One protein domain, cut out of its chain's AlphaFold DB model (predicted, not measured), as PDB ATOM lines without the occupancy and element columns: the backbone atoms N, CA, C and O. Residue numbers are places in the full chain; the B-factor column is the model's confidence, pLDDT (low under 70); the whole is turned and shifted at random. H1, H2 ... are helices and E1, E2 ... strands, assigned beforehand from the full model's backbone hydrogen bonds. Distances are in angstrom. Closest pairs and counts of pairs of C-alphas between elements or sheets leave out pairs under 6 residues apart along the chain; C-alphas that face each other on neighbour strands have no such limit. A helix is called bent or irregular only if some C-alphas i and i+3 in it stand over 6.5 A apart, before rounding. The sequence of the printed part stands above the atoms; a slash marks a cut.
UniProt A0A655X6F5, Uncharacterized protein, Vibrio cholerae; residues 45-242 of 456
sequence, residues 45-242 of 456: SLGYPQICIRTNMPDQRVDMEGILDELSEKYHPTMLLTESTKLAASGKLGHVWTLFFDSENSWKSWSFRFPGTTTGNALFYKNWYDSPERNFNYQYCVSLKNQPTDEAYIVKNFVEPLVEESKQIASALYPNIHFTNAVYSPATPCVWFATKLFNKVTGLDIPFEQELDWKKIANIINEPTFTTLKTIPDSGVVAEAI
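This is residues 45 to 242 of the 456 residues of an uncharacterized protein of Vibrio cholerae (UniProt A0A655X6F5). A twisted sheet of four strands, E3 - E2 - E1 - E6, has two helices over one face, H4 and H7, and the long helix H3 packs on H4 on the side away from the sheet. E3 runs on into the small hairpin E4 and E5, while H1, H2, H5 and H6 gather at the other end of the longest axis, with the short strand pair E7 and E8 between them and H4. The printed part has 198 residues with seven named helices and eight named strands, in the order E1 H1 H2 E2 E3 E4 E5 E6 H3 H4 E7 H5 H6 E8 H7. The class is mixed, helices and strands, and the three sheets are antiparallel. The whole is compact, with a radius of gyration of the C-alphas of 16.8 A and spans of 51 by 35 by 27 A.

In the largest sheet, E3 is residues 106 to 108, E2 residues 96 to 103 with a length of 21.2 A, E1 residues 50 to 55 with 16.8 A, and E6 residues 138 to 143 with 17.1 A. E1 begins at C-alpha 50, (-13.987, 14.628, 26.563). E4 is residues 110 to 112, E5 residues 123 to 125, E7 residues 209 to 211 and E8 residues 231 to 233. H4 is residues 190 to 202, 18.1 A long, and H7 is residues 235 to 242, ending at C-alpha 242, (-14.497, 14.425, 42.340). H3, residues 151 to 173, is 30.6 A long and begins at C-alpha 151, (-2.641, 10.242, 20.372). It has a kink of 32 degrees near residue 158 and is only just irregular, C-alphas 157 and 160 being 6.9 A apart. H1 is residues 64 to 74, 15.3 A long, and H2 is residues 77 to 89, 19.3 A long and irregular, with C-alphas 78 and 81 7.2 A apart. H5 is residues 214 to 221 and H6 residues 224 to 228.

In the sheet, N 53 and O 140 of E1 and E6 are 2.9 A apart, N 52 and O 99 of E1 and E2 2.8 A, and N 108 and O 100 of the hairpin E2 and E3 2.9 A, each within hydrogen-bond range. H4 is on the sheet at a height of 8.3 A, over E2 and E1, and runs along the strands at 26 degrees to E2 on the local plane. H7 is on the same face at a height of 7.5 A, over E6 and only just not over E1, on which 2 of its C-alphas fall. It runs slantwise to the strands, at 53 degrees to E6 on the local plane. H3 and H4 form a helical hairpin: H3 touches H4 with residues 158 to 162 alone, the closest C-alphas being those of Phe 158 and Leu 197, 6.4 A apart, at a steep tilt of 43 degrees, opposite ways. In the hairpin E4 and E5, N 124 and O 111 are 2.9 A apart. In the pair E7 and E8, N 232 and O 210 are 2.8 A apart. H1 touches H2 at a steep tilt of 50 degrees, opposite ways, the closest C-alphas being those of Ser 72 and Leu 80, 6.1 A apart. H2 touches H5 with residues 77 to 80 alone, the closest C-alphas being those of Pro 77 and Ile 221, 4.8 A apart. H6 touches H5, with the C-alphas of Thr 227 and Lys 215 closest at 4.7 A, and touches H3, with those of Thr 225 and Ala 172 closest at 6.9 A. In H1, H4, H5 and H7 every O i to N i+4 pair is within hydrogen-bond range; in H2 7 of 9 are, in H3 17 of 19, and in H6 0 of 1, beside 2 of 2 O i to N i+3 pairs.

The two C-alphas farthest apart are those of Ser 45 and Asn 222, at 52.5 A. The printed part has no cut. The long links are E5 to E6, residues 126 to 137, and H3 to H4, residues 174 to 189. The mean pLDDT of the printed part is 91.2, and no printed residue is under 70.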
ATOM      1  N   SER A  45     -24.083  14.733  27.731       92.12
ATOM      2  CA  SER A  45     -24.500  16.134  27.879       92.12
ATOM      3  C   SER A  45     -23.347  17.146  27.909       92.12
ATOM      4  O   SER A  45     -23.602  18.333  27.737       92.12
ATOM      5  N   LEU A  46     -22.097  16.711  28.121       92.88
ATOM      6  CA  LEU A  46     -20.912  17.582  28.051       92.88
ATOM      7  C   LEU A  46     -20.360  17.731  26.623       92.88
ATOM      8  O   LEU A  46     -19.584  18.649  26.354       92.88
ATOM      9  N   GLY A  47     -20.766  16.847  25.707       93.75
ATOM     10  CA  GLY A  47     -20.242  16.773  24.346       93.75
ATOM     11  C   GLY A  47     -18.841  16.157  24.252       93.75
ATOM     12  O   GLY A  47     -18.055  16.169  25.197       93.75
ATOM     13  N   TYR A  48     -18.530  15.624  23.070       95.12
ATOM     14  CA  TYR A  48     -17.236  15.023  22.735       95.12
ATOM     15  C   TYR A  48     -16.364  15.977  21.892       95.12
ATOM     16  O   TYR A  48     -16.916  16.829  21.187       95.12
ATOM     17  N   PRO A  49     -15.023  15.833  21.909       97.00
ATOM     18  CA  PRO A  49     -14.257  14.909  22.747       97.00
ATOM     19  C   PRO A  49     -14.275  15.330  24.221       97.00
ATOM     20  O   PRO A  49     -14.484  16.500  24.541       97.00
ATOM     21  N   GLN A  50     -14.057  14.378  25.123       96.88
ATOM     22  CA  GLN A  50     -13.987  14.628  26.563       96.88
ATOM     23  C   GLN A  50     -12.956  13.729  27.240       96.88
ATOM     24  O   GLN A  50     -12.605  12.664  26.734       96.88
ATOM     25  N   ILE A  51     -12.494  14.153  28.409       97.31
ATOM     26  CA  ILE A  51     -11.644  13.367  29.300       97.31
ATOM     27  C   ILE A  51     -12.376  13.147  30.612       97.31
ATOM     28  O   ILE A  51     -13.014  14.057  31.132       97.31
ATOM     29  N   CYS A  52     -12.280  11.941  31.148       96.88
ATOM     30  CA  CYS A  52     -12.918  11.547  32.389       96.88
ATOM     31  C   CYS A  52     -11.888  10.944  33.335       96.88
ATOM     32  O   CYS A  52     -11.138  10.054  32.937       96.88
ATOM     33  N   ILE A  53     -11.900  11.381  34.591       96.94
ATOM     34  CA  ILE A  53     -11.213  10.712  35.698       96.94
ATOM     35  C   ILE A  53     -12.228   9.865  36.466       96.94
ATOM     36  O   ILE A  53     -13.365  10.289  36.691       96.94
ATOM     37  N   ARG A  54     -11.840   8.642  36.829       94.50
ATOM     38  CA  ARG A  54     -12.697   7.671  37.520       94.50
ATOM     39  C   ARG A  54     -11.963   7.040  38.685       94.50
ATOM     40  O   ARG A  54     -10.764   6.803  38.592       94.50
ATOM     41  N   THR A  55     -12.701   6.718  39.741       93.38
ATOM     42  CA  THR A  55     -12.198   5.963  40.895       93.38
ATOM     43  C   THR A  55     -13.228   4.948  41.370       93.38
ATOM     44  O   THR A  55     -14.432   5.220  41.373       93.38
ATOM     45  N   ASN A  56     -12.768   3.766  41.777       90.25
ATOM     46  CA  ASN A  56     -13.604   2.741  42.412       90.25
ATOM     47  C   ASN A  56     -13.625   2.848  43.947       90.25
ATOM     48  O   ASN A  56     -14.166   1.955  44.601       90.25
ATOM     49  N   MET A  57     -13.038   3.908  44.511       89.31
ATOM     50  CA  MET A  57     -13.132   4.198  45.938       89.31
ATOM     51  C   MET A  57     -14.373   5.012  46.285       89.31
ATOM     52  O   MET A  57     -14.765   5.896  45.518       89.31
ATOM     53  N   PRO A  58     -14.985   4.779  47.460       88.19
ATOM     54  CA  PRO A  58     -15.881   5.731  48.083       88.19
ATOM     55  C   PRO A  58     -15.098   7.002  48.400       88.19
ATOM     56  O   PRO A  58     -13.869   7.026  48.389       88.19
ATOM     57  N   ASP A  59     -15.816   8.064  48.723       88.56
ATOM     58  CA  ASP A  59     -15.290   9.369  49.100       88.56
ATOM     59  C   ASP A  59     -14.758   9.324  50.539       88.56
ATOM     60  O   ASP A  59     -15.187  10.048  51.433       88.56
ATOM     61  N   GLN A  60     -13.819   8.415  50.780       86.81
ATOM     62  CA  GLN A  60     -13.128   8.210  52.037       86.81
ATOM     63  C   GLN A  60     -11.662   7.929  51.735       86.81
ATOM     64  O   GLN A  60     -11.325   6.901  51.148       86.81
ATOM     65  N   ARG A  61     -10.798   8.845  52.176       88.94
ATOM     66  CA  ARG A  61      -9.354   8.612  52.215       88.94
ATOM     67  C   ARG A  61      -8.993   7.420  53.098       88.94
ATOM     68  O   ARG A  61      -9.689   7.120  54.074       88.94
ATOM     69  N   VAL A  62      -7.882   6.783  52.763       88.50
ATOM     70  CA  VAL A  62      -7.326   5.649  53.501       88.50
ATOM     71  C   VAL A  62      -6.315   6.152  54.533       88.50
ATOM     72  O   VAL A  62      -5.593   7.110  54.267       88.50
ATOM     73  N   ASP A  63      -6.231   5.505  55.701       87.12
ATOM     74  CA  ASP A  63      -5.168   5.768  56.682       87.12
ATOM     75  C   ASP A  63      -3.835   5.168  56.204       87.12
ATOM     76  O   ASP A  63      -3.438   4.068  56.590       87.12
ATOM     77  N   MET A  64      -3.164   5.879  55.296       89.38
ATOM     78  CA  MET A  64      -1.901   5.429  54.705       89.38
ATOM     79  C   MET A  64      -0.771   5.345  55.737       89.38
ATOM     80  O   MET A  64       0.104   4.495  55.596       89.38
ATOM     81  N   GLU A  65      -0.790   6.191  56.774       88.75
ATOM     82  CA  GLU A  65       0.191   6.144  57.866       88.75
ATOM     83  C   GLU A  65       0.005   4.861  58.686       88.75
ATOM     84  O   GLU A  65       0.958   4.098  58.832       88.75
ATOM     85  N   GLY A  66      -1.227   4.558  59.112       87.88
ATOM     86  CA  GLY A  66      -1.532   3.321  59.832       87.88
ATOM     87  C   GLY A  66      -1.232   2.056  59.021       87.88
ATOM     88  O   GLY A  66      -0.673   1.098  59.548       87.88
ATOM     89  N   ILE A  67      -1.523   2.049  57.715       89.44
ATOM     90  CA  ILE A  67      -1.189   0.910  56.840       89.44
ATOM     91  C   ILE A  67       0.323   0.687  56.762       89.44
ATOM     92  O   ILE A  67       0.786  -0.454  56.796       89.44
ATOM     93  N   LEU A  68       1.109   1.757  56.629       89.62
ATOM     94  CA  LEU A  68       2.564   1.635  56.584       89.62
ATOM     95  C   LEU A  68       3.139   1.187  57.929       89.62
ATOM     96  O   LEU A  68       4.103   0.419  57.935       89.62
ATOM     97  N   ASP A  69       2.523   1.595  59.037       89.81
ATOM     98  CA  ASP A  69       2.864   1.105  60.370       89.81
ATOM     99  C   ASP A  69       2.632  -0.409  60.476       89.81
ATOM    100  O   ASP A  69       3.576  -1.138  60.789       89.81
ATOM    101  N   GLU A  70       1.454  -0.913  60.088       90.56
ATOM    102  CA  GLU A  70       1.165  -2.359  60.066       90.56
ATOM    103  C   GLU A  70       2.141  -3.141  59.176       90.56
ATOM    104  O   GLU A  70       2.624  -4.218  59.541       90.56
ATOM    105  N   LEU A  71       2.455  -2.608  57.991       91.06
ATOM    106  CA  LEU A  71       3.429  -3.226  57.094       91.06
ATOM    107  C   LEU A  71       4.825  -3.277  57.727       91.06
ATOM    108  O   LEU A  71       5.527  -4.273  57.543       91.06
ATOM    109  N   SER A  72       5.218  -2.240  58.468       90.94
ATOM    110  CA  SER A  72       6.524  -2.162  59.133       90.94
ATOM    111  C   SER A  72       6.658  -3.117  60.322       90.94
ATOM    112  O   SER A  72       7.746  -3.630  60.570       90.94
ATOM    113  N   GLU A  73       5.560  -3.407  61.023       91.12
ATOM    114  CA  GLU A  73       5.533  -4.407  62.096       91.12
ATOM    115  C   GLU A  73       5.587  -5.835  61.540       91.12
ATOM    116  O   GLU A  73       6.158  -6.737  62.154       91.12
ATOM    117  N   LYS A  74       4.999  -6.046  60.357       89.75
ATOM    118  CA  LYS A  74       4.888  -7.368  59.738       89.75
ATOM    119  C   LYS A  74       6.120  -7.781  58.933       89.75
ATOM    120  O   LYS A  74       6.453  -8.968  58.888       89.75
ATOM    121  N   TYR A  75       6.749  -6.845  58.229       91.25
ATOM    122  CA  TYR A  75       7.804  -7.140  57.263       91.25
ATOM    123  C   TYR A  75       9.140  -6.524  57.667       91.25
ATOM    124  O   TYR A  75       9.206  -5.466  58.282       91.25
ATOM    125  N   HIS A  76      10.236  -7.172  57.262       91.81
ATOM    126  CA  HIS A  76      11.576  -6.612  57.428       91.81
ATOM    127  C   HIS A  76      11.672  -5.236  56.732       91.81
ATOM    128  O   HIS A  76      11.131  -5.103  55.631       91.81
ATOM    129  N   PRO A  77      12.390  -4.235  57.280       89.12
ATOM    130  CA  PRO A  77      12.417  -2.885  56.710       89.12
ATOM    131  C   PRO A  77      12.767  -2.803  55.218       89.12
ATOM    132  O   PRO A  77      12.153  -2.044  54.473       89.12
ATOM    133  N   THR A  78      13.680  -3.650  54.740       86.00
ATOM    134  CA  THR A  78      14.053  -3.724  53.312       86.00
ATOM    135  C   THR A  78      12.907  -4.160  52.390       86.00
ATOM    136  O   THR A  78      12.958  -3.929  51.185       86.00
ATOM    137  N   MET A  79      11.870  -4.794  52.939       88.56
ATOM    138  CA  MET A  79      10.686  -5.246  52.210       88.56
ATOM    139  C   MET A  79       9.559  -4.212  52.216       88.56
ATOM    140  O   MET A  79       8.672  -4.314  51.371       88.56
ATOM    141  N   LEU A  80       9.597  -3.212  53.107       88.62
ATOM    142  CA  LEU A  80       8.487  -2.279  53.325       88.62
ATOM    143  C   LEU A  80       8.021  -1.627  52.018       88.62
ATOM    144  O   LEU A  80       6.859  -1.747  51.653       88.62
ATOM    145  N   LEU A  81       8.934  -1.030  51.246       86.25
ATOM    146  CA  LEU A  81       8.591  -0.379  49.975       86.25
ATOM    147  C   LEU A  81       8.036  -1.351  48.932       86.25
ATOM    148  O   LEU A  81       7.117  -1.009  48.185       86.25
ATOM    149  N   THR A  82       8.582  -2.565  48.878       86.00
ATOM    150  CA  THR A  82       8.125  -3.600  47.945       86.00
ATOM    151  C   THR A  82       6.702  -4.031  48.286       86.00
ATOM    152  O   THR A  82       5.851  -4.098  47.399       86.00
ATOM    153  N   GLU A  83       6.413  -4.272  49.564       88.62
ATOM    154  CA  GLU A  83       5.081  -4.670  50.020       88.62
ATOM    155  C   GLU A  83       4.068  -3.524  49.894       88.62
ATOM    156  O   GLU A  83       2.959  -3.753  49.409       88.62
ATOM    157  N   SER A  84       4.462  -2.277  50.170       88.38
ATOM    158  CA  SER A  84       3.630  -1.095  49.896       88.38
ATOM    159  C   SER A  84       3.319  -0.946  48.404       88.38
ATOM    160  O   SER A  84       2.187  -0.642  48.030       88.38
ATOM    161  N   THR A  85       4.293  -1.215  47.526       87.19
ATOM    162  CA  THR A  85       4.096  -1.186  46.065       87.19
ATOM    163  C   THR A  85       3.102  -2.256  45.621       87.19
ATOM    164  O   THR A  85       2.184  -1.969  44.850       87.19
ATOM    165  N   LYS A  86       3.250  -3.488  46.128       86.56
ATOM    166  CA  LYS A  86       2.312  -4.587  45.857       86.56
ATOM    167  C   LYS A  86       0.911  -4.248  46.348       86.56
ATOM    168  O   LYS A  86      -0.057  -4.494  45.631       86.56
ATOM    169  N   LEU A  87       0.793  -3.647  47.529       86.81
ATOM    170  CA  LEU A  87      -0.492  -3.242  48.081       86.81
ATOM    171  C   LEU A  87      -1.164  -2.169  47.214       86.81
ATOM    172  O   LEU A  87      -2.324  -2.340  46.833       86.81
ATOM    173  N   ALA A  88      -0.424  -1.137  46.806       85.81
ATOM    174  CA  ALA A  88      -0.903  -0.122  45.867       85.81
ATOM    175  C   ALA A  88      -1.293  -0.706  44.496       85.81
ATOM    176  O   ALA A  88      -2.118  -0.132  43.790       85.81
ATOM    177  N   ALA A  89      -0.711  -1.837  44.092       84.44
ATOM    178  CA  ALA A  89      -1.049  -2.538  42.853       84.44
ATOM    179  C   ALA A  89      -2.218  -3.531  42.992       84.44
ATOM    180  O   ALA A  89      -2.817  -3.911  41.990       84.44
ATOM    181  N   SER A  90      -2.546  -3.957  44.214       82.50
ATOM    182  CA  SER A  90      -3.519  -5.028  44.485       82.50
ATOM    183  C   SER A  90      -4.980  -4.647  44.223       82.50
ATOM    184  O   SER A  90      -5.849  -5.516  44.186       82.50
ATOM    185  N   GLY A  91      -5.263  -3.348  44.114       79.50
ATOM    186  CA  GLY A  91      -6.612  -2.788  44.048       79.50
ATOM    187  C   GLY A  91      -7.346  -2.674  45.378       79.50
ATOM    188  O   GLY A  91      -8.436  -2.108  45.405       79.50
ATOM    189  N   LYS A  92      -6.737  -3.121  46.484       83.56
ATOM    190  CA  LYS A  92      -7.284  -2.973  47.843       83.56
ATOM    191  C   LYS A  92      -7.337  -1.522  48.319       83.56
ATOM    192  O   LYS A  92      -8.258  -1.151  49.035       83.56
ATOM    193  N   LEU A  93      -6.390  -0.698  47.869       87.25
ATOM    194  CA  LEU A  93      -6.364   0.752  48.110       87.25
ATOM    195  C   LEU A  93      -7.128   1.543  47.041       87.25
ATOM    196  O   LEU A  93      -6.936   2.750  46.924       87.25
ATOM    197  N   GLY A  94      -7.925   0.857  46.218       88.50
ATOM    198  CA  GLY A  94      -8.588   1.439  45.063       88.50
ATOM    199  C   GLY A  94      -7.648   1.805  43.917       88.50
ATOM    200  O   GLY A  94      -6.427   1.685  43.989       88.50
ATOM    201  N   HIS A  95      -8.249   2.231  42.814       90.38
ATOM    202  CA  HIS A  95      -7.570   2.660  41.603       90.38
ATOM    203  C   HIS A  95      -8.215   3.924  41.066       90.38
ATOM    204  O   HIS A  95      -9.428   4.102  41.159       90.38
ATOM    205  N   VAL A  96      -7.392   4.739  40.414       94.38
ATOM    206  CA  VAL A  96      -7.847   5.867  39.607       94.38
ATOM    207  C   VAL A  96      -7.356   5.660  38.188       94.38
ATOM    208  O   VAL A  96      -6.222   5.230  37.977       94.38
ATOM    209  N   TRP A  97      -8.212   5.952  37.218       94.06
ATOM    210  CA  TRP A  97      -7.857   5.898  35.807       94.06
ATOM    211  C   TRP A  97      -8.470   7.068  35.047       94.06
ATOM    212  O   TRP A  97      -9.499   7.625  35.438       94.06
ATOM    213  N   THR A  98      -7.809   7.422  33.949       96.50
ATOM    214  CA  THR A  98      -8.192   8.531  33.080       96.50
ATOM    215  C   THR A  98      -8.493   7.994  31.689       96.50
ATOM    216  O   THR A  98      -7.665   7.318  31.075       96.50
ATOM    217  N   LEU A  99      -9.699   8.283  31.206       96.38
ATOM    218  CA  LEU A  99     -10.205   7.864  29.904       96.38
ATOM    219  C   LEU A  99     -10.459   9.087  29.042       96.38
ATOM    220  O   LEU A  99     -11.116  10.030  29.473       96.38
ATOM    221  N   PHE A 100      -9.985   9.044  27.808       97.38
ATOM    222  CA  PHE A 100     -10.340  10.021  26.793       97.38
ATOM    223  C   PHE A 100     -11.379   9.381  25.890       97.38
ATOM    224  O   PHE A 100     -11.155   8.276  25.396       97.38
ATOM    225  N   PHE A 101     -12.482  10.078  25.663       96.50
ATOM    226  CA  PHE A 101     -13.532   9.679  24.741       96.50
ATOM    227  C   PHE A 101     -13.560  10.649  23.567       96.50
ATOM    228  O   PHE A 101     -13.845  11.835  23.743       96.50
ATOM    229  N   ASP A 102     -13.299  10.138  22.368       94.88
ATOM    230  CA  ASP A 102     -13.456  10.904  21.126       94.88
ATOM    231  C   ASP A 102     -14.914  10.865  20.643       94.88
ATOM    232  O   ASP A 102     -15.381  11.775  19.963       94.88
ATOM    233  N   SER A 103     -15.640   9.813  21.028       94.12
ATOM    234  CA  SER A 103     -17.079   9.625  20.843       94.12
ATOM    235  C   SER A 103     -17.592   8.585  21.849       94.12
ATOM    236  O   SER A 103     -16.810   8.029  22.619       94.12
ATOM    237  N   GLU A 104     -18.890   8.270  21.822       91.75
ATOM    238  CA  GLU A 104     -19.489   7.224  22.672       91.75
ATOM    239  C   GLU A 104     -18.820   5.848  22.509       91.75
ATOM    240  O   GLU A 104     -18.731   5.088  23.468       91.75
ATOM    241  N   ASN A 105     -18.307   5.551  21.310       90.62
ATOM    242  CA  ASN A 105     -17.740   4.244  20.959       90.62
ATOM    243  C   ASN A 105     -16.221   4.278  20.736       90.62
ATOM    244  O   ASN A 105     -15.623   3.259  20.396       90.62
ATOM    245  N   SER A 106     -15.585   5.442  20.891       93.31
ATOM    246  CA  SER A 106     -14.145   5.608  20.699       93.31
ATOM    247  C   SER A 106     -13.511   6.153  21.961       93.31
ATOM    248  O   SER A 106     -13.801   7.273  22.382       93.31
ATOM    249  N   TRP A 107     -12.603   5.370  22.534       94.44
ATOM    250  CA  TRP A 107     -11.852   5.754  23.717       94.44
ATOM    251  C   TRP A 107     -10.368   5.447  23.563       94.44
ATOM    252  O   TRP A 107      -9.965   4.653  22.713       94.44
ATOM    253  N   LYS A 108      -9.555   6.064  24.415       95.38
ATOM    254  CA  LYS A 108      -8.127   5.787  24.598       95.38
ATOM    255  C   LYS A 108      -7.740   6.021  26.053       95.38
ATOM    256  O   LYS A 108      -8.383   6.797  26.764       95.38
ATOM    257  N   SER A 109      -6.702   5.328  26.502       95.62
ATOM    258  CA  SER A 109      -6.160   5.495  27.845       95.62
ATOM    259  C   SER A 109      -4.677   5.170  27.881       95.62
ATOM    260  O   SER A 109      -4.182   4.338  27.116       95.62
ATOM    261  N   TRP A 110      -4.003   5.817  28.821       96.62
ATOM    262  CA  TRP A 110      -2.660   5.487  29.264       96.62
ATOM    263  C   TRP A 110      -2.737   5.243  30.761       96.62
ATOM    264  O   TRP A 110      -3.420   5.977  31.478       96.62
ATOM    265  N   SER A 111      -2.070   4.202  31.234       93.25
ATOM    266  CA  SER A 111      -2.179   3.767  32.623       93.25
ATOM    267  C   SER A 111      -0.846   3.262  33.138       93.25
ATOM    268  O   SER A 111      -0.069   2.656  32.399       93.25
ATOM    269  N   PHE A 112      -0.600   3.502  34.422       93.75
ATOM    270  CA  PHE A 112       0.496   2.877  35.148       93.75
ATOM    271  C   PHE A 112      -0.006   1.622  35.845       93.75
ATOM    272  O   PHE A 112      -0.993   1.665  36.580       93.75
ATOM    273  N   ARG A 113       0.694   0.508  35.646       89.44
ATOM    274  CA  ARG A 113       0.410  -0.776  36.292       89.44
ATOM    275  C   ARG A 113       1.696  -1.399  36.791       89.44
ATOM    276  O   ARG A 113       2.752  -1.198  36.198       89.44
ATOM    277  N   PHE A 114       1.597  -2.184  37.860       87.75
ATOM    278  CA  PHE A 114       2.746  -2.923  38.358       87.75
ATOM    279  C   PHE A 114       3.172  -3.979  37.325       87.75
ATOM    280  O   PHE A 114       2.384  -4.883  37.036       87.75
ATOM    281  N   PRO A 115       4.397  -3.904  36.774       85.75
ATOM    282  CA  PRO A 115       4.809  -4.785  35.687       85.75
ATOM    283  C   PRO A 115       5.361  -6.135  36.182       85.75
ATOM    284  O   PRO A 115       6.017  -6.851  35.433       85.75
ATOM    285  N   GLY A 116       5.125  -6.491  37.451       82.62
ATOM    286  CA  GLY A 116       5.635  -7.712  38.086       82.62
ATOM    287  C   GLY A 116       7.067  -7.585  38.614       82.62
ATOM    288  O   GLY A 116       7.438  -8.285  39.555       82.62
ATOM    289  N   THR A 117       7.854  -6.660  38.065       81.62
ATOM    290  CA  THR A 117       9.224  -6.348  38.493       81.62
ATOM    291  C   THR A 117       9.415  -4.839  38.614       81.62
ATOM    292  O   THR A 117       8.724  -4.065  37.960       81.62
ATOM    293  N   THR A 118      10.367  -4.391  39.432       76.75
ATOM    294  CA  THR A 118      10.597  -2.954  39.670       76.75
ATOM    295  C   THR A 118      11.126  -2.216  38.432       76.75
ATOM    296  O   THR A 118      10.894  -1.022  38.291       76.75
ATOM    297  N   THR A 119      11.814  -2.906  37.515       82.94
ATOM    298  CA  THR A 119      12.426  -2.320  36.304       82.94
ATOM    299  C   THR A 119      11.593  -2.494  35.032       82.94
ATOM    300  O   THR A 119      11.976  -1.988  33.973       82.94
ATOM    301  N   GLY A 120      10.473  -3.220  35.104       85.25
ATOM    302  CA  GLY A 120       9.569  -3.403  33.971       85.25
ATOM    303  C   GLY A 120       8.892  -2.094  33.557       85.25
ATOM    304  O   GLY A 120       8.740  -1.180  34.363       85.25
ATOM    305  N   ASN A 121       8.462  -2.001  32.295       93.12
ATOM    306  CA  ASN A 121       7.712  -0.837  31.826       93.12
ATOM    307  C   ASN A 121       6.304  -0.826  32.436       93.12
ATOM    308  O   ASN A 121       5.490  -1.696  32.129       93.12
ATOM    309  N   ALA A 122       6.019   0.171  33.269       93.81
ATOM    310  CA  ALA A 122       4.725   0.327  33.920       93.81
ATOM    311  C   ALA A 122       3.634   0.920  33.014       93.81
ATOM    312  O   ALA A 122       2.465   0.867  33.390       93.81
ATOM    313  N   LEU A 123       3.981   1.515  31.866       96.06
ATOM    314  CA  LEU A 123       3.033   2.223  31.006       96.06
ATOM    315  C   LEU A 123       2.315   1.265  30.051       96.06
ATOM    316  O   LEU A 123       2.947   0.599  29.232       96.06
ATOM    317  N   PHE A 124       0.983   1.280  30.086       95.00
ATOM    318  CA  PHE A 124       0.129   0.530  29.168       95.00
ATOM    319  C   PHE A 124      -0.820   1.463  28.417       95.00
ATOM    320  O   PHE A 124      -1.429   2.353  29.017       95.00
ATOM    321  N   TYR A 125      -0.988   1.212  27.118       95.06
ATOM    322  CA  TYR A 125      -1.963   1.880  26.258       95.06
ATOM    323  C   TYR A 125      -3.190   0.985  26.040       95.06
ATOM    324  O   TYR A 125      -3.033  -0.208  25.780       95.06
ATOM    325  N   LYS A 126      -4.401   1.553  26.155       91.75
ATOM    326  CA  LYS A 126      -5.687   0.856  25.930       91.75
ATOM    327  C   LYS A 126      -5.804  -0.496  26.649       91.75
ATOM    328  O   LYS A 126      -6.280  -1.487  26.096       91.75
ATOM    329  N   ASN A 127      -5.373  -0.554  27.905       89.69
ATOM    330  CA  ASN A 127      -5.467  -1.784  28.681       89.69
ATOM    331  C   ASN A 127      -6.923  -2.077  29.084       89.69
ATOM    332  O   ASN A 127      -7.654  -1.182  29.507       89.69
ATOM    333  N   TRP A 128      -7.338  -3.341  29.001       84.25
ATOM    334  CA  TRP A 128      -8.715  -3.740  29.280       84.25
ATOM    335  C   TRP A 128      -9.150  -3.511  30.735       84.25
ATOM    336  O   TRP A 128     -10.325  -3.207  30.942       84.25
ATOM    337  N   TYR A 129      -8.254  -3.571  31.742       83.44
ATOM    338  CA  TYR A 129      -8.686  -3.231  33.112       83.44
ATOM    339  C   TYR A 129      -8.756  -1.721  33.396       83.44
ATOM    340  O   TYR A 129      -9.051  -1.347  34.528       83.44
ATOM    341  N   ASP A 130      -8.467  -0.863  32.417       85.12
ATOM    342  CA  ASP A 130      -8.736   0.583  32.479       85.12
ATOM    343  C   ASP A 130      -9.802   0.977  31.455       85.12
ATOM    344  O   ASP A 130      -9.940   2.148  31.110       85.12
ATOM    345  N   SER A 131     -10.533  -0.009  30.927       88.06
ATOM    346  CA  SER A 131     -11.568   0.218  29.932       88.06
ATOM    347  C   SER A 131     -12.760   0.988  30.518       88.06
ATOM    348  O   SER A 131     -12.993   0.987  31.735       88.06
ATOM    349  N   PRO A 132     -13.579   1.608  29.653       90.38
ATOM    350  CA  PRO A 132     -14.827   2.231  30.071       90.38
ATOM    351  C   PRO A 132     -15.831   1.275  30.730       90.38
ATOM    352  O   PRO A 132     -16.724   1.747  31.429       90.38
ATOM    353  N   GLU A 133     -15.680  -0.038  30.534       88.94
ATOM    354  CA  GLU A 133     -16.533  -1.088  31.107       88.94
ATOM    355  C   GLU A 133     -16.265  -1.337  32.596       88.94
ATOM    356  O   GLU A 133     -17.004  -2.053  33.271       88.94
ATOM    357  N   ARG A 134     -15.204  -0.756  33.152       86.75
ATOM    358  CA  ARG A 134     -14.890  -0.944  34.561       86.75
ATOM    359  C   ARG A 134     -15.875  -0.191  35.457       86.75
ATOM    360  O   ARG A 134     -16.112   1.003  35.269       86.75
ATOM    361  N   ASN A 135     -16.374  -0.878  36.484       87.94
ATOM    362  CA  ASN A 135     -17.206  -0.259  37.512       87.94
ATOM    363  C   ASN A 135     -16.404   0.754  38.333       87.94
ATOM    364  O   ASN A 135     -15.238   0.531  38.675       87.94
ATOM    365  N   PHE A 136     -17.059   1.849  38.686       90.06
ATOM    366  CA  PHE A 136     -16.502   2.928  39.491       90.06
ATOM    367  C   PHE A 136     -17.540   3.415  40.505       90.06
ATOM    368  O   PHE A 136     -18.707   3.036  40.441       90.06
ATOM    369  N   ASN A 137     -17.118   4.268  41.434       89.69
ATOM    370  CA  ASN A 137     -18.016   4.929  42.387       89.69
ATOM    371  C   ASN A 137     -18.275   6.354  41.919       89.69
ATOM    372  O   ASN A 137     -19.421   6.791  41.820       89.69
ATOM    373  N   TYR A 138     -17.195   7.038  41.538       92.25
ATOM    374  CA  TYR A 138     -17.240   8.405  41.056       92.25
ATOM    375  C   TYR A 138     -16.534   8.560  39.711       92.25
ATOM    376  O   TYR A 138     -15.513   7.926  39.433       92.25
ATOM    377  N   GLN A 139     -17.114   9.429  38.890       93.94
ATOM    378  CA  GLN A 139     -16.586   9.893  37.619       93.94
ATOM    379  C   GLN A 139     -16.723  11.411  37.589       93.94
ATOM    380  O   GLN A 139     -17.726  11.945  38.064       93.94
ATOM    381  N   TYR A 140     -15.736  12.068  36.995       95.31
ATOM    382  CA  TYR A 140     -15.831  13.467  36.619       95.31
ATOM    383  C   TYR A 140     -15.270  13.658  35.214       95.31
ATOM    384  O   TYR A 140     -14.131  13.267  34.942       95.31
ATOM    385  N   CYS A 141     -16.084  14.223  34.324       95.88
ATOM    386  CA  CYS A 141     -15.718  14.454  32.932       95.88
ATOM    387  C   CYS A 141     -15.626  15.945  32.592       95.88
ATOM    388  O   CYS A 141     -16.372  16.773  33.108       95.88
ATOM    389  N   VAL A 142     -14.709  16.273  31.683       95.75
ATOM    390  CA  VAL A 142     -14.471  17.627  31.173       95.75
ATOM    391  C   VAL A 142     -14.443  17.575  29.652       95.75
ATOM    392  O   VAL A 142     -13.774  16.725  29.060       95.75
ATOM    393  N   SER A 143     -15.162  18.498  29.013       95.81
ATOM    394  CA  SER A 143     -15.128  18.641  27.559       95.81
ATOM    395  C   SER A 143     -13.746  19.111  27.103       95.81
ATOM    396  O   SER A 143     -13.209  20.087  27.622       95.81
ATOM    397  N   LEU A 144     -13.198  18.441  26.093       95.94
ATOM    398  CA  LEU A 144     -11.970  18.818  25.391       95.94
ATOM    399  C   LEU A 144     -12.280  19.501  24.056       95.94
ATOM    400  O   LEU A 144     -11.459  19.508  23.137       95.94
ATOM    401  N   LYS A 145     -13.484  20.067  23.912       93.06
ATOM    402  CA  LYS A 145     -13.850  20.825  22.719       93.06
ATOM    403  C   LYS A 145     -12.813  21.923  22.471       93.06
ATOM    404  O   LYS A 145     -12.491  22.701  23.365       93.06
ATOM    405  N   ASN A 146     -12.327  21.993  21.234       91.38
ATOM    406  CA  ASN A 146     -11.269  22.909  20.787       91.38
ATOM    407  C   ASN A 146      -9.864  22.618  21.346       91.38
ATOM    408  O   ASN A 146      -8.976  23.452  21.186       91.38
ATOM    409  N   GLN A 147      -9.639  21.457  21.964       93.00
ATOM    410  CA  GLN A 147      -8.306  21.005  22.357       93.00
ATOM    411  C   GLN A 147      -7.841  19.847  21.460       93.00
ATOM    412  O   GLN A 147      -8.661  19.024  21.041       93.00
ATOM    413  N   PRO A 148      -6.537  19.762  21.141       92.56
ATOM    414  CA  PRO A 148      -5.979  18.616  20.433       92.56
ATOM    415  C   PRO A 148      -6.090  17.357  21.295       92.56
ATOM    416  O   PRO A 148      -5.686  17.330  22.457       92.56
ATOM    417  N   THR A 149      -6.649  16.304  20.711       93.69
ATOM    418  CA  THR A 149      -6.849  15.015  21.383       93.69
ATOM    419  C   THR A 149      -6.189  13.862  20.642       93.69
ATOM    420  O   THR A 149      -6.326  12.719  21.066       93.69
ATOM    421  N   ASP A 150      -5.462  14.104  19.552       94.19
ATOM    422  CA  ASP A 150      -4.764  13.031  18.851       94.19
ATOM    423  C   ASP A 150      -3.710  12.364  19.749       94.19
ATOM    424  O   ASP A 150      -3.113  12.972  20.638       94.19
ATOM    425  N   GLU A 151      -3.508  11.067  19.533       95.62
ATOM    426  CA  GLU A 151      -2.641  10.242  20.372       95.62
ATOM    427  C   GLU A 151      -1.192  10.746  20.397       95.62
ATOM    428  O   GLU A 151      -0.601  10.824  21.472       95.62
ATOM    429  N   ALA A 152      -0.644  11.157  19.251       96.81
ATOM    430  CA  ALA A 152       0.722  11.666  19.170       96.81
ATOM    431  C   ALA A 152       0.900  12.944  20.004       96.81
ATOM    432  O   ALA A 152       1.891  13.081  20.727       96.81
ATOM    433  N   TYR A 153      -0.072  13.857  19.954       96.62
ATOM    434  CA  TYR A 153      -0.077  15.057  20.778       96.62
ATOM    435  C   TYR A 153      -0.149  14.724  22.269       96.62
ATOM    436  O   TYR A 153       0.663  15.242  23.040       96.62
ATOM    437  N   ILE A 154      -1.078  13.856  22.689       97.00
ATOM    438  CA  ILE A 154      -1.232  13.495  24.106       97.00
ATOM    439  C   ILE A 154       0.032  12.819  24.644       97.00
ATOM    440  O   ILE A 154       0.494  13.152  25.740       97.00
ATOM    441  N   VAL A 155       0.620  11.909  23.863       97.56
ATOM    442  CA  VAL A 155       1.842  11.205  24.253       97.56
ATOM    443  C   VAL A 155       2.987  12.190  24.460       97.56
ATOM    444  O   VAL A 155       3.551  12.243  25.552       97.56
ATOM    445  N   LYS A 156       3.264  13.024  23.456       97.81
ATOM    446  CA  LYS A 156       4.393  13.959  23.471       97.81
ATOM    447  C   LYS A 156       4.268  15.043  24.544       97.81
ATOM    448  O   LYS A 156       5.254  15.404  25.179       97.81
ATOM    449  N   ASN A 157       3.073  15.605  24.728       97.50
ATOM    450  CA  ASN A 157       2.891  16.778  25.591       97.50
ATOM    451  C   ASN A 157       2.569  16.421  27.045       97.50
ATOM    452  O   ASN A 157       2.812  17.240  27.931       97.50
ATOM    453  N   PHE A 158       2.034  15.224  27.311       97.38
ATOM    454  CA  PHE A 158       1.567  14.866  28.652       97.38
ATOM    455  C   PHE A 158       2.114  13.532  29.159       97.38
ATOM    456  O   PHE A 158       2.617  13.489  30.280       97.38
ATOM    457  N   VAL A 159       2.060  12.454  28.370       97.56
ATOM    458  CA  VAL A 159       2.473  11.119  28.845       97.56
ATOM    459  C   VAL A 159       3.989  11.018  29.009       97.56
ATOM    460  O   VAL A 159       4.444  10.626  30.078       97.56
ATOM    461  N   GLU A 160       4.775  11.388  27.997       97.19
ATOM    462  CA  GLU A 160       6.243  11.322  28.047       97.19
ATOM    463  C   GLU A 160       6.833  12.157  29.198       97.19
ATOM    464  O   GLU A 160       7.635  11.611  29.961       97.19
ATOM    465  N   PRO A 161       6.401  13.417  29.429       97.31
ATOM    466  CA  PRO A 161       6.829  14.171  30.605       97.31
ATOM    467  C   PRO A 161       6.506  13.482  31.935       97.31
ATOM    468  O   PRO A 161       7.316  13.532  32.856       97.31
ATOM    469  N   LEU A 162       5.350  12.817  32.051       97.25
ATOM    470  CA  LEU A 162       4.980  12.084  33.268       97.25
ATOM    471  C   LEU A 162       5.788  10.799  33.448       97.25
ATOM    472  O   LEU A 162       6.118  10.432  34.575       97.25
ATOM    473  N   VAL A 163       6.137  10.119  32.356       96.69
ATOM    474  CA  VAL A 163       7.061   8.980  32.392       96.69
ATOM    475  C   VAL A 163       8.428   9.433  32.897       96.69
ATOM    476  O   VAL A 163       8.997   8.780  33.771       96.69
ATOM    477  N   GLU A 164       8.934  10.565  32.411       96.31
ATOM    478  CA  GLU A 164      10.196  11.143  32.876       96.31
ATOM    479  C   GLU A 164      10.143  11.547  34.358       96.31
ATOM    480  O   GLU A 164      10.998  11.121  35.132       96.31
ATOM    481  N   GLU A 165       9.092  12.257  34.783       94.94
ATOM    482  CA  GLU A 165       8.865  12.618  36.192       94.94
ATOM    483  C   GLU A 165       8.813  11.359  37.081       94.94
ATOM    484  O   GLU A 165       9.441  11.317  38.141       94.94
ATOM    485  N   SER A 166       8.165  10.281  36.618       94.19
ATOM    486  CA  SER A 166       8.110   9.021  37.368       94.19
ATOM    487  C   SER A 166       9.478   8.358  37.547       94.19
ATOM    488  O   SER A 166       9.768   7.842  38.627       94.19
ATOM    489  N   LYS A 167      10.343   8.406  36.524       93.19
ATOM    490  CA  LYS A 167      11.710   7.873  36.597       93.19
ATOM    491  C   LYS A 167      12.559   8.680  37.566       93.19
ATOM    492  O   LYS A 167      13.300   8.093  38.343       93.19
ATOM    493  N   GLN A 168      12.444  10.005  37.545       90.88
ATOM    494  CA  GLN A 168      13.200  10.880  38.442       90.88
ATOM    495  C   GLN A 168      12.827  10.634  39.906       90.88
ATOM    496  O   GLN A 168      13.715  10.457  40.740       90.88
ATOM    497  N   ILE A 169      11.526  10.535  40.202       88.56
ATOM    498  CA  ILE A 169      11.041  10.189  41.543       88.56
ATOM    499  C   ILE A 169      11.531   8.790  41.933       88.56
ATOM    500  O   ILE A 169      12.106   8.620  43.004       88.56
ATOM    501  N   ALA A 170      11.373   7.790  41.063       87.62
ATOM    502  CA  ALA A 170      11.805   6.427  41.357       87.62
ATOM    503  C   ALA A 170      13.318   6.305  41.583       87.62
ATOM    504  O   ALA A 170      13.729   5.587  42.489       87.62
ATOM    505  N   SER A 171      14.148   7.024  40.826       87.69
ATOM    506  CA  SER A 171      15.602   7.057  41.028       87.69
ATOM    507  C   SER A 171      15.989   7.655  42.384       87.69
ATOM    508  O   SER A 171      16.993   7.247  42.957       87.69
ATOM    509  N   ALA A 172      15.191   8.574  42.940       82.69
ATOM    510  CA  ALA A 172      15.406   9.071  44.301       82.69
ATOM    511  C   ALA A 172      15.044   8.026  45.378       82.69
ATOM    512  O   ALA A 172      15.680   7.984  46.432       82.69
ATOM    513  N   LEU A 173      14.049   7.172  45.103       79.38
ATOM    514  CA  LEU A 173      13.640   6.065  45.979       79.38
ATOM    515  C   LEU A 173      14.589   4.860  45.885       79.38
ATOM    516  O   LEU A 173      14.764   4.132  46.857       79.38
ATOM    517  N   TYR A 174      15.181   4.641  44.709       81.19
ATOM    518  CA  TYR A 174      16.031   3.498  44.391       81.19
ATOM    519  C   TYR A 174      17.326   3.970  43.703       81.19
ATOM    520  O   TYR A 174      17.507   3.730  42.507       81.19
ATOM    521  N   PRO A 175      18.257   4.611  44.436       78.38
ATOM    522  CA  PRO A 175      19.429   5.282  43.851       78.38
ATOM    523  C   PRO A 175      20.385   4.347  43.097       78.38
ATOM    524  O   PRO A 175      21.160   4.797  42.257       78.38
ATOM    525  N   ASN A 176      20.310   3.041  43.360       84.44
ATOM    526  CA  ASN A 176      21.147   2.022  42.727       84.44
ATOM    527  C   ASN A 176      20.472   1.333  41.524       84.44
ATOM    528  O   ASN A 176      21.005   0.353  41.004       84.44
ATOM    529  N   ILE A 177      19.294   1.801  41.091       85.25
ATOM    530  CA  ILE A 177      18.554   1.239  39.954       85.25
ATOM    531  C   ILE A 177      18.473   2.275  38.834       85.25
ATOM    532  O   ILE A 177      17.981   3.382  39.022       85.25
ATOM    533  N   HIS A 178      18.906   1.888  37.633       87.25
ATOM    534  CA  HIS A 178      18.739   2.707  36.437       87.25
ATOM    535  C   HIS A 178      17.435   2.345  35.713       87.25
ATOM    536  O   HIS A 178      17.336   1.299  35.064       87.25
ATOM    537  N   PHE A 179      16.444   3.230  35.770       89.81
ATOM    538  CA  PHE A 179      15.159   3.039  35.097       89.81
ATOM    539  C   PHE A 179      15.197   3.533  33.646       89.81
ATOM    540  O   PHE A 179      15.468   4.700  33.379       89.81
ATOM    541  N   THR A 180      14.891   2.652  32.692       86.75
ATOM    542  CA  THR A 180      14.812   2.993  31.256       86.75
ATOM    543  C   THR A 180      13.385   3.238  30.765       86.75
ATOM    544  O   THR A 180      13.203   3.820  29.700       86.75
ATOM    545  N   ASN A 181      12.377   2.837  31.544       89.88
ATOM    546  CA  ASN A 181      10.954   2.894  31.198       89.88
ATOM    547  C   ASN A 181      10.134   3.564  32.314       89.88
ATOM    548  O   ASN A 181      10.686   3.950  33.343       89.88
ATOM    549  N   ALA A 182       8.816   3.683  32.121       92.38
ATOM    550  CA  ALA A 182       7.891   4.154  33.151       92.38
ATOM    551  C   ALA A 182       7.945   3.281  34.412       92.38
ATOM    552  O   ALA A 182       8.012   2.055  34.297       92.38
ATOM    553  N   VAL A 183       7.867   3.901  35.596       92.25
ATOM    554  CA  VAL A 183       8.082   3.210  36.877       92.25
ATOM    555  C   VAL A 183       6.851   3.269  37.775       92.25
ATOM    556  O   VAL A 183       6.346   4.345  38.103       92.25
ATOM    557  N   TYR A 184       6.412   2.094  38.231       91.31
ATOM    558  CA  TYR A 184       5.377   1.951  39.253       91.31
ATOM    559  C   TYR A 184       6.028   1.883  40.637       91.31
ATOM    560  O   TYR A 184       6.760   0.939  40.933       91.31
ATOM    561  N   SER A 185       5.749   2.863  41.494       87.56
ATOM    562  CA  SER A 185       6.263   2.930  42.867       87.56
ATOM    563  C   SER A 185       5.150   3.336  43.843       87.56
ATOM    564  O   SER A 185       4.074   3.732  43.389       87.56
ATOM    565  N   PRO A 186       5.376   3.302  45.170       82.31
ATOM    566  CA  PRO A 186       4.404   3.818  46.133       82.31
ATOM    567  C   PRO A 186       4.127   5.321  45.957       82.31
ATOM    568  O   PRO A 186       3.034   5.776  46.274       82.31
ATOM    569  N   ALA A 187       5.089   6.084  45.424       85.75
ATOM    570  CA  ALA A 187       4.950   7.520  45.165       85.75
ATOM    571  C   ALA A 187       4.380   7.835  43.769       85.75
ATOM    572  O   ALA A 187       3.800   8.895  43.563       85.75
ATOM    573  N   THR A 188       4.525   6.916  42.809       90.75
ATOM    574  CA  THR A 188       4.058   7.067  41.418       90.75
ATOM    575  C   THR A 188       3.138   5.918  40.961       90.75
ATOM    576  O   THR A 188       3.358   5.352  39.889       90.75
ATOM    577  N   PRO A 189       2.114   5.509  41.741       92.50
ATOM    578  CA  PRO A 189       1.187   4.452  41.347       92.50
ATOM    579  C   PRO A 189       0.188   4.945  40.283       92.50
ATOM    580  O   PRO A 189       0.221   6.098  39.845       92.50
ATOM    581  N   CYS A 190      -0.768   4.088  39.908       93.81
ATOM    582  CA  CYS A 190      -1.853   4.438  38.980       93.81
ATOM    583  C   CYS A 190      -2.591   5.735  39.367       93.81
ATOM    584  O   CYS A 190      -2.891   6.543  38.493       93.81
ATOM    585  N   VAL A 191      -2.800   5.966  40.671       95.75
ATOM    586  CA  VAL A 191      -3.456   7.165  41.221       95.75
ATOM    587  C   VAL A 191      -2.731   8.446  40.824       95.75
ATOM    588  O   VAL A 191      -3.357   9.391  40.339       95.75
ATOM    589  N   TRP A 192      -1.408   8.452  40.990       96.50
ATOM    590  CA  TRP A 192      -0.553   9.581  40.643       96.50
ATOM    591  C   TRP A 192      -0.603   9.860  39.146       96.50
ATOM    592  O   TRP A 192      -0.911  10.976  38.735       96.50
ATOM    593  N   PHE A 193      -0.371   8.831  38.324       97.12
ATOM    594  CA  PHE A 193      -0.284   9.004  36.875       97.12
ATOM    595  C   PHE A 193      -1.616   9.466  36.280       97.12
ATOM    596  O   PHE A 193      -1.652  10.444  35.535       97.12
ATOM    597  N   ALA A 194      -2.719   8.797  36.634       97.38
ATOM    598  CA  ALA A 194      -4.040   9.118  36.110       97.38
ATOM    599  C   ALA A 194      -4.451  10.553  36.463       97.38
ATOM    600  O   ALA A 194      -4.886  11.302  35.581       97.38
ATOM    601  N   THR A 195      -4.260  10.959  37.722       98.06
ATOM    602  CA  THR A 195      -4.682  12.288  38.177       98.06
ATOM    603  C   THR A 195      -3.780  13.391  37.635       98.06
ATOM    604  O   THR A 195      -4.283  14.406  37.158       98.06
ATOM    605  N   LYS A 196      -2.455  13.185  37.601       97.94
ATOM    606  CA  LYS A 196      -1.523  14.129  36.967       97.94
ATOM    607  C   LYS A 196      -1.812  14.303  35.477       97.94
ATOM    608  O   LYS A 196      -1.781  15.432  34.994       97.94
ATOM    609  N   LEU A 197      -2.109  13.217  34.755       98.06
ATOM    610  CA  LEU A 197      -2.490  13.278  33.343       98.06
ATOM    611  C   LEU A 197      -3.774  14.090  33.160       98.06
ATOM    612  O   LEU A 197      -3.810  14.995  32.332       98.06
ATOM    613  N   PHE A 198      -4.798  13.812  33.971       98.12
ATOM    614  CA  PHE A 198      -6.060  14.550  33.938       98.12
ATOM    615  C   PHE A 198      -5.859  16.048  34.211       98.12
ATOM    616  O   PHE A 198      -6.306  16.882  33.423       98.12
ATOM    617  N   ASN A 199      -5.136  16.394  35.279       97.81
ATOM    618  CA  ASN A 199      -4.852  17.779  35.660       97.81
ATOM    619  C   ASN A 199      -4.044  18.515  34.580       97.81
ATOM    620  O   ASN A 199      -4.403  19.624  34.194       97.81
ATOM    621  N   LYS A 200      -2.995  17.892  34.019       97.06
ATOM    622  CA  LYS A 200      -2.179  18.505  32.954       97.06
ATOM    623  C   LYS A 200      -2.973  18.766  31.672       97.06
ATOM    624  O   LYS A 200      -2.751  19.793  31.041       97.06
ATOM    625  N   VAL A 201      -3.877  17.861  31.291       97.06
ATOM    626  CA  VAL A 201      -4.709  18.027  30.087       97.06
ATOM    627  C   VAL A 201      -5.786  19.089  30.301       97.06
ATOM    628  O   VAL A 201      -6.005  19.932  29.440       97.06
ATOM    629  N   THR A 202      -6.474  19.051  31.441       96.00
ATOM    630  CA  THR A 202      -7.639  19.915  31.693       96.00
ATOM    631  C   THR A 202      -7.275  21.296  32.235       96.00
ATOM    632  O   THR A 202      -8.104  22.201  32.187       96.00
ATOM    633  N   GLY A 203      -6.065  21.463  32.778       94.88
ATOM    634  CA  GLY A 203      -5.673  22.643  33.549       94.88
ATOM    635  C   GLY A 203      -6.302  22.703  34.945       94.88
ATOM    636  O   GLY A 203      -6.154  23.712  35.631       94.88
ATOM    637  N   LEU A 204      -7.011  21.651  35.368       94.06
ATOM    638  CA  LEU A 204      -7.573  21.544  36.711       94.06
ATOM    639  C   LEU A 204      -6.516  21.091  37.723       94.06
ATOM    640  O   LEU A 204      -5.459  20.571  37.371       94.06
ATOM    641  N   ASP A 205      -6.837  21.262  39.001       93.50
ATOM    642  CA  ASP A 205      -5.982  20.910  40.134       93.50
ATOM    643  C   ASP A 205      -6.752  19.993  41.099       93.50
ATOM    644  O   ASP A 205      -7.038  20.359  42.242       93.50
ATOM    645  N   ILE A 206      -7.161  18.814  40.600       95.88
ATOM    646  CA  ILE A 206      -7.830  17.783  41.404       95.88
ATOM    647  C   ILE A 206      -6.844  17.264  42.460       95.88
ATOM    648  O   ILE A 206      -5.793  16.740  42.076       95.88
ATOM    649  N   PRO A 207      -7.163  17.366  43.764       95.81
ATOM    650  CA  PRO A 207      -6.373  16.755  44.829       95.81
ATOM    651  C   PRO A 207      -6.328  15.233  44.694       95.81
ATOM    652  O   PRO A 207      -7.340  14.596  44.408       95.81
ATOM    653  N   PHE A 208      -5.160  14.642  44.942       96.31
ATOM    654  CA  PHE A 208      -4.972  13.188  44.862       96.31
ATOM    655  C   PHE A 208      -3.946  12.637  45.851       96.31
ATOM    656  O   PHE A 208      -3.655  11.445  45.821       96.31
ATOM    657  N   GLU A 209      -3.383  13.486  46.709       94.75
ATOM    658  CA  GLU A 209      -2.355  13.103  47.671       94.75
ATOM    659  C   GLU A 209      -2.762  13.518  49.084       94.75
ATOM    660  O   GLU A 209      -3.525  14.468  49.275       94.75
ATOM    661  N   GLN A 210      -2.220  12.822  50.078       92.69
ATOM    662  CA  GLN A 210      -2.311  13.185  51.491       92.69
ATOM    663  C   GLN A 210      -0.917  13.265  52.114       92.69
ATOM    664  O   GLN A 210       0.022  12.657  51.602       92.69
ATOM    665  N   GLU A 211      -0.774  14.025  53.201       90.56
ATOM    666  CA  GLU A 211       0.486  14.091  53.948       90.56
ATOM    667  C   GLU A 211       0.861  12.721  54.524       90.56
ATOM    668  O   GLU A 211       0.001  11.961  54.967       90.56
ATOM    669  N   LEU A 212       2.160  12.431  54.545       89.56
ATOM    670  CA  LEU A 212       2.709  11.231  55.164       89.56
ATOM    671  C   LEU A 212       3.999  11.579  55.909       89.56
ATOM    672  O   LEU A 212       4.813  12.366  55.422       89.56
ATOM    673  N   ASP A 213       4.215  10.963  57.074       89.19
ATOM    674  CA  ASP A 213       5.470  11.093  57.817       89.19
ATOM    675  C   ASP A 213       6.595  10.285  57.165       89.19
ATOM    676  O   ASP A 213       7.018   9.221  57.624       89.19
ATOM    677  N   TRP A 214       7.112  10.805  56.059       87.88
ATOM    678  CA  TRP A 214       8.215  10.169  55.358       87.88
ATOM    679  C   TRP A 214       9.507  10.132  56.174       87.88
ATOM    680  O   TRP A 214      10.370   9.305  55.890       87.88
ATOM    681  N   LYS A 215       9.643  10.958  57.220       91.25
ATOM    682  CA  LYS A 215      10.772  10.873  58.151       91.25
ATOM    683  C   LYS A 215      10.699   9.598  58.984       91.25
ATOM    684  O   LYS A 215      11.720   8.934  59.156       91.25
ATOM    685  N   LYS A 216       9.508   9.225  59.460       90.94
ATOM    686  CA  LYS A 216       9.286   7.934  60.123       90.94
ATOM    687  C   LYS A 216       9.674   6.775  59.204       90.94
ATOM    688  O   LYS A 216      10.462   5.923  59.607       90.94
ATOM    689  N   ILE A 217       9.202   6.792  57.957       88.31
ATOM    690  CA  ILE A 217       9.515   5.745  56.973       88.31
ATOM    691  C   ILE A 217      11.015   5.688  56.669       88.31
ATOM    692  O   ILE A 217      11.596   4.607  56.729       88.31
ATOM    693  N   ALA A 218      11.651   6.837  56.423       89.31
ATOM    694  CA  ALA A 218      13.089   6.949  56.178       89.31
ATOM    695  C   ALA A 218      13.919   6.302  57.295       89.31
ATOM    696  O   ALA A 218      14.878   5.585  57.015       89.31
ATOM    697  N   ASN A 219      13.525   6.516  58.554       91.75
ATOM    698  CA  ASN A 219      14.194   5.926  59.711       91.75
ATOM    699  C   ASN A 219      14.018   4.404  59.773       91.75
ATOM    700  O   ASN A 219      14.967   3.705  60.112       91.75
ATOM    701  N   ILE A 220      12.826   3.889  59.445       90.31
ATOM    702  CA  ILE A 220      12.544   2.446  59.452       90.31
ATOM    703  C   ILE A 220      13.426   1.734  58.427       90.31
ATOM    704  O   ILE A 220      14.102   0.766  58.764       90.31
ATOM    705  N   ILE A 221      13.436   2.219  57.185       87.94
ATOM    706  CA  ILE A 221      14.147   1.562  56.077       87.94
ATOM    707  C   ILE A 221      15.626   1.953  55.981       87.94
ATOM    708  O   ILE A 221      16.338   1.399  55.150       87.94
ATOM    709  N   ASN A 222      16.083   2.875  56.835       88.00
ATOM    710  CA  ASN A 222      17.429   3.446  56.832       88.00
ATOM    711  C   ASN A 222      17.808   4.130  55.499       88.00
ATOM    712  O   ASN A 222      18.932   3.995  55.024       88.00
ATOM    713  N   GLU A 223      16.874   4.890  54.917       84.31
ATOM    714  CA  GLU A 223      17.076   5.643  53.667       84.31
ATOM    715  C   GLU A 223      16.720   7.129  53.853       84.31
ATOM    716  O   GLU A 223      15.565   7.532  53.673       84.31
ATOM    717  N   PRO A 224      17.695   7.989  54.207       85.50
ATOM    718  CA  PRO A 224      17.450   9.402  54.512       85.50
ATOM    719  C   PRO A 224      16.842  10.214  53.363       85.50
ATOM    720  O   PRO A 224      16.207  11.239  53.612       85.50
ATOM    721  N   THR A 225      17.009   9.782  52.111       81.25
ATOM    722  CA  THR A 225      16.479  10.476  50.922       81.25
ATOM    723  C   THR A 225      14.956  10.619  50.960       81.25
ATOM    724  O   THR A 225      14.418  11.618  50.477       81.25
ATOM    725  N   PHE A 226      14.261   9.690  51.624       81.25
ATOM    726  CA  PHE A 226      12.807   9.701  51.775       81.25
ATOM    727  C   PHE A 226      12.300  10.897  52.584       81.25
ATOM    728  O   PHE A 226      11.187  11.349  52.351       81.25
ATOM    729  N   THR A 227      13.124  11.489  53.455       84.38
ATOM    730  CA  THR A 227      12.747  12.673  54.254       84.38
ATOM    731  C   THR A 227      12.378  13.904  53.415       84.38
ATOM    732  O   THR A 227      11.783  14.846  53.936       84.38
ATOM    733  N   THR A 228      12.729  13.910  52.125       82.44
ATOM    734  CA  THR A 228      12.403  14.991  51.182       82.44
ATOM    735  C   THR A 228      10.978  14.908  50.629       82.44
ATOM    736  O   THR A 228      10.452  15.901  50.120       82.44
ATOM    737  N   LEU A 229      10.339  13.743  50.744       84.19
ATOM    738  CA  LEU A 229       8.963  13.519  50.325       84.19
ATOM    739  C   LEU A 229       7.999  14.075  51.379       84.19
ATOM    740  O   LEU A 229       8.294  14.096  52.573       84.19
ATOM    741  N   LYS A 230       6.828  14.530  50.931       85.75
ATOM    742  CA  LYS A 230       5.816  15.146  51.809       85.75
ATOM    743  C   LYS A 230       4.480  14.427  51.781       85.75
ATOM    744  O   LYS A 230       3.784  14.371  52.790       85.75
ATOM    745  N   THR A 231       4.122  13.894  50.624       91.31
ATOM    746  CA  THR A 231       2.787  13.379  50.354       91.31
ATOM    747  C   THR A 231       2.851  11.979  49.757       91.31
ATOM    748  O   THR A 231       3.912  11.523  49.320       91.31
ATOM    749  N   ILE A 232       1.722  11.279  49.785       92.25
ATOM    750  CA  ILE A 232       1.524   9.995  49.119       92.25
ATOM    751  C   ILE A 232       0.188  10.007  48.360       92.25
ATOM    752  O   ILE A 232      -0.804  10.519  48.890       92.25
ATOM    753  N   PRO A 233       0.132   9.471  47.128       94.38
ATOM    754  CA  PRO A 233      -1.111   9.375  46.368       94.38
ATOM    755  C   PRO A 233      -2.149   8.462  47.033       94.38
ATOM    756  O   PRO A 233      -1.819   7.365  47.478       94.38
ATOM    757  N   ASP A 234      -3.412   8.886  47.032       94.56
ATOM    758  CA  ASP A 234      -4.546   8.136  47.575       94.56
ATOM    759  C   ASP A 234      -5.790   8.299  46.686       94.56
ATOM    760  O   ASP A 234      -6.261   9.405  46.405       94.56
ATOM    761  N   SER A 235      -6.345   7.172  46.244       93.94
ATOM    762  CA  SER A 235      -7.537   7.155  45.398       93.94
ATOM    763  C   SER A 235      -8.807   7.587  46.144       93.94
ATOM    764  O   SER A 235      -9.748   8.071  45.508       93.94
ATOM    765  N   GLY A 236      -8.821   7.485  47.477       93.94
ATOM    766  CA  GLY A 236      -9.853   8.049  48.338       93.94
ATOM    767  C   GLY A 236      -9.832   9.579  48.351       93.94
ATOM    768  O   GLY A 236     -10.894  10.188  48.286       93.94
ATOM    769  N   VAL A 237      -8.657  10.222  48.312       96.25
ATOM    770  CA  VAL A 237      -8.554  11.692  48.173       96.25
ATOM    771  C   VAL A 237      -9.128  12.154  46.832       96.25
ATOM    772  O   VAL A 237      -9.891  13.120  46.787       96.25
ATOM    773  N   VAL A 238      -8.844  11.420  45.749       96.94
ATOM    774  CA  VAL A 238      -9.466  11.686  44.440       96.94
ATOM    775  C   VAL A 238     -10.981  11.544  44.526       96.94
ATOM    776  O   VAL A 238     -11.697  12.409  44.029       96.94
ATOM    777  N   ALA A 239     -11.481  10.489  45.176       95.00
ATOM    778  CA  ALA A 239     -12.912  10.273  45.364       95.00
ATOM    779  C   ALA A 239     -13.573  11.411  46.156       95.00
ATOM    780  O   ALA A 239     -14.618  11.903  45.738       95.00
ATOM    781  N   GLU A 240     -12.962  11.879  47.248       95.06
ATOM    782  CA  GLU A 240     -13.434  13.039  48.017       95.06
ATOM    783  C   GLU A 240     -13.535  14.294  47.138       95.06
ATOM    784  O   GLU A 240     -14.550  14.994  47.168       95.06
ATOM    785  N   ALA A 241     -12.522  14.545  46.306       96.19
ATOM    786  CA  ALA A 241     -12.515  15.676  45.391       96.19
ATOM    787  C   ALA A 241     -13.597  15.552  44.310       96.19
ATOM    788  O   ALA A 241     -14.487  16.391  44.222       96.19
ATOM    789  N   ILE A 242     -13.586  14.500  43.494       95.62
ATOM    790  CA  ILE A 242     -14.497  14.425  42.340       95.62
ATOM    791  C   ILE A 242     -15.959  14.189  42.744       95.62
ATOM    792  O   ILE A 242     -16.871  14.496  41.978       95.62
TER     793      ILE A 242